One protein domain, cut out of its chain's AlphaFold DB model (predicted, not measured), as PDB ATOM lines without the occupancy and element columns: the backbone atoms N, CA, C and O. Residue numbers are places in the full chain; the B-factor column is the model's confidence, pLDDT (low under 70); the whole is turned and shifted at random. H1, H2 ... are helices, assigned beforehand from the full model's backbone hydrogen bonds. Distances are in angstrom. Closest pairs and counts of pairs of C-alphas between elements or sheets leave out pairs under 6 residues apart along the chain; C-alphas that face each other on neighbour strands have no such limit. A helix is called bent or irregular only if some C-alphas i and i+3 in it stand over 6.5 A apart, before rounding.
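This is residues 419 to 456 and 518 to 523 of the 523 residues of an uncharacterized protein of Macrostomum lignano (UniProt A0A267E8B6). A long, straight helix, H2, makes the longest axis, and the short helix H1 stands at a right-angled corner at its first end, so that the two make an L with one long and one short arm. Residues 437 to 456 of H2 stick out free, and the four-residue helix H3, beyond a cut in the chain, is a separate scrap at the H1 end of the long axis. The printed part has 44 residues with three named helices, in the order H1, H2, H3, and no named strand; the class is all helix. The whole is extended, with a radius of gyration of the C-alphas of 14.9 A, and the C-alphas span 44 by 22 by 14 A.

H2, residues 433 to 456, is the longest helix. H1, residues 421 to 429, and H2 touch only at the corner by their tight link, and only just, with 3 pairs of C-alphas within 8 A. The closest C-alphas of the two are those of Leu 427 and Leu 433, 5.3 A apart, and H2 touches H1 with residues 433 to 434 alone. Their lines are about perpendicular, at 88 degrees, and their centres are 24.2 A apart. Residues 437 to 456 of H2 stand free, with no C-alpha 8 or more residues away along the chain within 10 A. H3, residues 518 to 521, is apart from H1 and apart from H2. In H1 every O i to N i+4 pair is within hydrogen-bond range, in H2 19 of 20 are, and H3 is too short for such a pair.

H2 runs from Leu 433, with its C-alpha at (52.362, 38.419, -2.045), to Leu 456, with its C-alpha at (31.124, 30.256, -27.591), and is 34.2 A from first to last C-alpha. H1 begins at Trp 421, with its C-alpha at (60.547, 29.609, 1.667), and ends at Ala 429, 12.7 A on. H3 runs from Ala 518 to Leu 521, whose C-alpha is at (66.489, 36.449, -13.518), and its first and last C-alphas are 5.3 A apart. None of the three helices is bent or irregular.

The two C-alphas farthest apart are those of Ser 422 and Leu 456, at 43.7 A. The C-alphas of the first and last printed residues, Leu 419 and Ala 523, are 8.5 A apart, and Ala 523 is the chain's last residue. Residues 457 to 517 are not printed, and across this cut the C-alphas of Leu 456 and Ala 518 are 35.3 A apart. The link H1 to H2 has 3 residues and is tight; the link H2 to H3 lies across the cut. The mean pLDDT of the printed part is 79.1, and residues 518 to 523 are under 70, with a mean of 26 for H3.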
ATOM      1  N   LEU A 419      64.035  29.063  -4.966       82.75
ATOM      2  CA  LEU A 419      63.714  30.173  -4.073       82.75
ATOM      3  C   LEU A 419      63.435  29.633  -2.657       82.75
ATOM      4  O   LEU A 419      62.598  28.733  -2.515       82.75
ATOM      5  N   PRO A 420      64.098  30.159  -1.614       86.38
ATOM      6  CA  PRO A 420      63.860  29.703  -0.255       86.38
ATOM      7  C   PRO A 420      62.459  30.112   0.211       86.38
ATOM      8  O   PRO A 420      61.919  31.147  -0.182       86.38
ATOM      9  N   TRP A 421      61.872  29.315   1.109       88.50
ATOM     10  CA  TRP A 421      60.547  29.609   1.667       88.50
ATOM     11  C   TRP A 421      60.479  30.953   2.405       88.50
ATOM     12  O   TRP A 421      59.417  31.574   2.428       88.50
ATOM     13  N   SER A 422      61.611  31.428   2.935       88.69
ATOM     14  CA  SER A 422      61.721  32.741   3.577       88.69
ATOM     15  C   SER A 422      61.351  33.890   2.639       88.69
ATOM     16  O   SER A 422      60.682  34.829   3.049       88.69
ATOM     17  N   THR A 423      61.668  33.792   1.344       86.94
ATOM     18  CA  THR A 423      61.301  34.843   0.386       86.94
ATOM     19  C   THR A 423      59.786  35.032   0.319       86.94
ATOM     20  O   THR A 423      59.301  36.156   0.243       86.94
ATOM     21  N   PHE A 424      59.006  33.950   0.400       89.19
ATOM     22  CA  PHE A 424      57.548  34.059   0.408       89.19
ATOM     23  C   PHE A 424      57.018  34.632   1.723       89.19
ATOM     24  O   PHE A 424      56.045  35.385   1.691       89.19
ATOM     25  N   THR A 425      57.641  34.315   2.863       90.69
ATOM     26  CA  THR A 425      57.246  34.900   4.152       90.69
ATOM     27  C   THR A 425      57.543  36.392   4.203       90.69
ATOM     28  O   THR A 425      56.691  37.157   4.654       90.69
ATOM     29  N   ASP A 426      58.680  36.819   3.659       89.25
ATOM     30  CA  ASP A 426      59.092  38.224   3.630       89.25
ATOM     31  C   ASP A 426      58.173  39.038   2.704       89.25
ATOM     32  O   ASP A 426      57.628  40.072   3.098       89.25
ATOM     33  N   LEU A 427      57.877  38.513   1.508       89.06
ATOM     34  CA  LEU A 427      56.921  39.122   0.573       89.06
ATOM     35  C   LEU A 427      55.481  39.142   1.112       89.06
ATOM     36  O   LEU A 427      54.685  40.011   0.743       89.06
ATOM     37  N   ALA A 428      55.109  38.174   1.952       90.12
ATOM     38  CA  ALA A 428      53.820  38.170   2.633       90.12
ATOM     39  C   ALA A 428      53.771  39.204   3.765       90.12
ATOM     40  O   ALA A 428      52.718  39.811   3.973       90.12
ATOM     41  N   ALA A 429      54.888  39.420   4.469       90.94
ATOM     42  CA  ALA A 429      55.008  40.401   5.543       90.94
ATOM     43  C   ALA A 429      54.929  41.845   5.022       90.94
ATOM     44  O   ALA A 429      54.339  42.703   5.677       90.94
ATOM     45  N   THR A 430      55.436  42.111   3.814       88.50
ATOM     46  CA  THR A 430      55.285  43.411   3.133       88.50
ATOM     47  C   THR A 430      53.934  43.582   2.427       88.50
ATOM     48  O   THR A 430      53.728  44.569   1.723       88.50
ATOM     49  N   TYR A 431      53.005  42.634   2.605       87.19
ATOM     50  CA  TYR A 431      51.700  42.582   1.939       87.19
ATOM     51  C   TYR A 431      51.766  42.615   0.405       87.19
ATOM     52  O   TYR A 431      50.787  42.982  -0.242       87.19
ATOM     53  N   LEU A 432      52.894  42.235  -0.206       88.50
ATOM     54  CA  LEU A 432      53.026  42.193  -1.662       88.50
ATOM     55  C   LEU A 432      52.485  40.876  -2.234       88.50
ATOM     56  O   LEU A 432      51.830  40.875  -3.279       88.50
ATOM     57  N   LEU A 433      52.715  39.752  -1.545       88.81
ATOM     58  CA  LEU A 433      52.362  38.419  -2.045       88.81
ATOM     59  C   LEU A 433      50.845  38.220  -2.203       88.81
ATOM     60  O   LEU A 433      50.391  37.664  -3.201       88.81
ATOM     61  N   GLN A 434      50.046  38.673  -1.240       89.75
ATOM     62  CA  GLN A 434      48.593  38.482  -1.221       89.75
ATOM     63  C   GLN A 434      47.890  39.211  -2.381       89.75
ATOM     64  O   GLN A 434      47.201  38.538  -3.157       89.75
ATOM     65  N   PRO A 435      48.060  40.538  -2.576       87.88
ATOM     66  CA  PRO A 435      47.489  41.214  -3.733       87.88
ATOM     67  C   PRO A 435      48.091  40.671  -5.027       87.88
ATOM     68  O   PRO A 435      47.348  40.497  -5.990       87.88
ATOM     69  N   TYR A 436      49.382  40.312  -5.051       87.00
ATOM     70  CA  TYR A 436      49.981  39.661  -6.211       87.00
ATOM     71  C   TYR A 436      49.198  38.400  -6.605       87.00
ATOM     72  O   TYR A 436      48.742  38.329  -7.742       87.00
ATOM     73  N   LEU A 437      48.959  37.456  -5.689       91.00
ATOM     74  CA  LEU A 437      48.244  36.202  -5.968       91.00
ATOM     75  C   LEU A 437      46.772  36.414  -6.333       91.00
ATOM     76  O   LEU A 437      46.296  35.806  -7.290       91.00
ATOM     77  N   ILE A 438      46.053  37.282  -5.614       91.88
ATOM     78  CA  ILE A 438      44.628  37.555  -5.870       91.88
ATOM     79  C   ILE A 438      44.455  38.176  -7.249       91.88
ATOM     80  O   ILE A 438      43.677  37.685  -8.074       91.88
ATOM     81  N   VAL A 439      45.226  39.231  -7.518       86.06
ATOM     82  CA  VAL A 439      45.238  39.859  -8.831       86.06
ATOM     83  C   VAL A 439      45.657  38.824  -9.846       86.06
ATOM     84  O   VAL A 439      45.013  38.795 -10.892       86.06
ATOM     85  N   HIS A 440      46.630  37.947  -9.512       84.44
ATOM     86  CA  HIS A 440      47.147  36.885 -10.374       84.44
ATOM     87  C   HIS A 440      46.130  35.779 -10.745       84.44
ATOM     88  O   HIS A 440      46.055  35.311 -11.890       84.44
ATOM     89  N   ALA A 441      45.243  35.434  -9.833       91.56
ATOM     90  CA  ALA A 441      44.125  34.550 -10.119       91.56
ATOM     91  C   ALA A 441      43.059  35.270 -10.962       91.56
ATOM     92  O   ALA A 441      42.618  34.744 -11.983       91.56
ATOM     93  N   ALA A 442      42.715  36.513 -10.608       92.88
ATOM     94  CA  ALA A 442      41.630  37.255 -11.248       92.88
ATOM     95  C   ALA A 442      41.837  37.450 -12.761       92.88
ATOM     96  O   ALA A 442      40.956  37.099 -13.543       92.88
ATOM     97  N   LEU A 443      42.999  37.940 -13.213       87.38
ATOM     98  CA  LEU A 443      43.215  38.114 -14.664       87.38
ATOM     99  C   LEU A 443      43.391  36.787 -15.406       87.38
ATOM    100  O   LEU A 443      43.067  36.726 -16.588       87.38
ATOM    101  N   PHE A 444      43.840  35.714 -14.744       89.25
ATOM    102  CA  PHE A 444      43.835  34.388 -15.367       89.25
ATOM    103  C   PHE A 444      42.393  33.934 -15.625       89.25
ATOM    104  O   PHE A 444      42.055  33.558 -16.742       89.25
ATOM    105  N   LEU A 445      41.511  34.074 -14.633       93.38
ATOM    106  CA  LEU A 445      40.090  33.760 -14.787       93.38
ATOM    107  C   LEU A 445      39.408  34.655 -15.831       93.38
ATOM    108  O   LEU A 445      38.637  34.151 -16.642       93.38
ATOM    109  N   LEU A 446      39.714  35.956 -15.871       90.81
ATOM    110  CA  LEU A 446      39.154  36.885 -16.863       90.81
ATOM    111  C   LEU A 446      39.638  36.585 -18.286       90.81
ATOM    112  O   LEU A 446      38.843  36.628 -19.224       90.81
ATOM    113  N   THR A 447      40.920  36.263 -18.465       87.00
ATOM    114  CA  THR A 447      41.466  35.885 -19.779       87.00
ATOM    115  C   THR A 447      40.922  34.535 -20.237       87.00
ATOM    116  O   THR A 447      40.532  34.406 -21.398       87.00
ATOM    117  N   LEU A 448      40.793  33.565 -19.329       89.50
ATOM    118  CA  LEU A 448      40.149  32.283 -19.603       89.50
ATOM    119  C   LEU A 448      38.673  32.470 -19.978       89.50
ATOM    120  O   LEU A 448      38.236  31.951 -21.002       89.50
ATOM    121  N   ALA A 449      37.916  33.255 -19.211       89.12
ATOM    122  CA  ALA A 449      36.517  33.558 -19.503       89.12
ATOM    123  C   ALA A 449      36.359  34.296 -20.841       89.12
ATOM    124  O   ALA A 449      35.484  33.947 -21.630       89.12
ATOM    125  N   GLY A 450      37.232  35.264 -21.138       85.50
ATOM    126  CA  GLY A 450      37.252  35.972 -22.420       85.50
ATOM    127  C   GLY A 450      37.546  35.045 -23.600       85.50
ATOM    128  O   GLY A 450      36.892  35.143 -24.639       85.50
ATOM    129  N   PHE A 451      38.471  34.097 -23.429       84.06
ATOM    130  CA  PHE A 451      38.758  33.077 -24.434       84.06
ATOM    131  C   PHE A 451      37.577  32.117 -24.627       84.06
ATOM    132  O   PHE A 451      37.148  31.896 -25.758       84.06
ATOM    133  N   LEU A 452      36.989  31.606 -23.543       86.50
ATOM    134  CA  LEU A 452      35.817  30.727 -23.597       86.50
ATOM    135  C   LEU A 452      34.608  31.431 -24.229       86.50
ATOM    136  O   LEU A 452      33.945  30.853 -25.088       86.50
ATOM    137  N   HIS A 453      34.353  32.692 -23.881       83.19
ATOM    138  CA  HIS A 453      33.305  33.499 -24.506       83.19
ATOM    139  C   HIS A 453      33.582  33.723 -25.997       83.19
ATOM    140  O   HIS A 453      32.679  33.582 -26.823       83.19
ATOM    141  N   SER A 454      34.836  34.023 -26.361       77.31
ATOM    142  CA  SER A 454      35.253  34.117 -27.763       77.31
ATOM    143  C   SER A 454      34.961  32.816 -28.505       77.31
ATOM    144  O   SER A 454      34.403  32.869 -29.590       77.31
ATOM    145  N   LEU A 455      35.221  31.647 -27.913       78.06
ATOM    146  CA  LEU A 455      34.873  30.359 -28.517       78.06
ATOM    147  C   LEU A 455      33.356  30.186 -28.682       78.06
ATOM    148  O   LEU A 455      32.912  29.784 -29.759       78.06
ATOM    149  N   LEU A 456      32.570  30.504 -27.652       76.19
ATOM    150  CA  LEU A 456      31.124  30.256 -27.591       76.19
ATOM    151  C   LEU A 456      30.267  31.231 -28.413       76.19
ATOM    152  O   LEU A 456      29.088  30.947 -28.618       76.19
ATOM    153  N   ALA A 518      61.243  38.639 -14.331       26.45
ATOM    154  CA  ALA A 518      62.306  39.591 -14.018       26.45
ATOM    155  C   ALA A 518      62.875  39.320 -12.616       26.45
ATOM    156  O   ALA A 518      64.085  39.344 -12.443       26.45
ATOM    157  N   THR A 519      62.031  38.946 -11.650       26.94
ATOM    158  CA  THR A 519      62.473  38.553 -10.302       26.94
ATOM    159  C   THR A 519      63.196  37.207 -10.251       26.94
ATOM    160  O   THR A 519      64.013  37.024  -9.364       26.94
ATOM    161  N   GLN A 520      62.961  36.281 -11.189       25.69
ATOM    162  CA  GLN A 520      63.719  35.017 -11.252       25.69
ATOM    163  C   GLN A 520      65.043  35.124 -12.017       25.69
ATOM    164  O   GLN A 520      65.890  34.256 -11.870       25.69
ATOM    165  N   LEU A 521      65.223  36.167 -12.832       26.45
ATOM    166  CA  LEU A 521      66.489  36.449 -13.518       26.45
ATOM    167  C   LEU A 521      67.361  37.468 -12.764       26.45
ATOM    168  O   LEU A 521      68.525  37.628 -13.113       26.45
ATOM    169  N   CYS A 522      66.797  38.160 -11.765       26.97
ATOM    170  CA  CYS A 522      67.507  39.106 -10.891       26.97
ATOM    171  C   CYS A 522      67.803  38.549  -9.486       26.97
ATOM    172  O   CYS A 522      68.388  39.275  -8.681       26.97
ATOM    173  N   ALA A 523      67.384  37.314  -9.188       24.62
ATOM    174  CA  ALA A 523      67.699  36.609  -7.942       24.62
ATOM    175  C   ALA A 523      68.970  35.766  -8.088       24.62
ATOM    176  O   ALA A 523      69.128  35.138  -9.160       24.62
TER     177      ALA A 523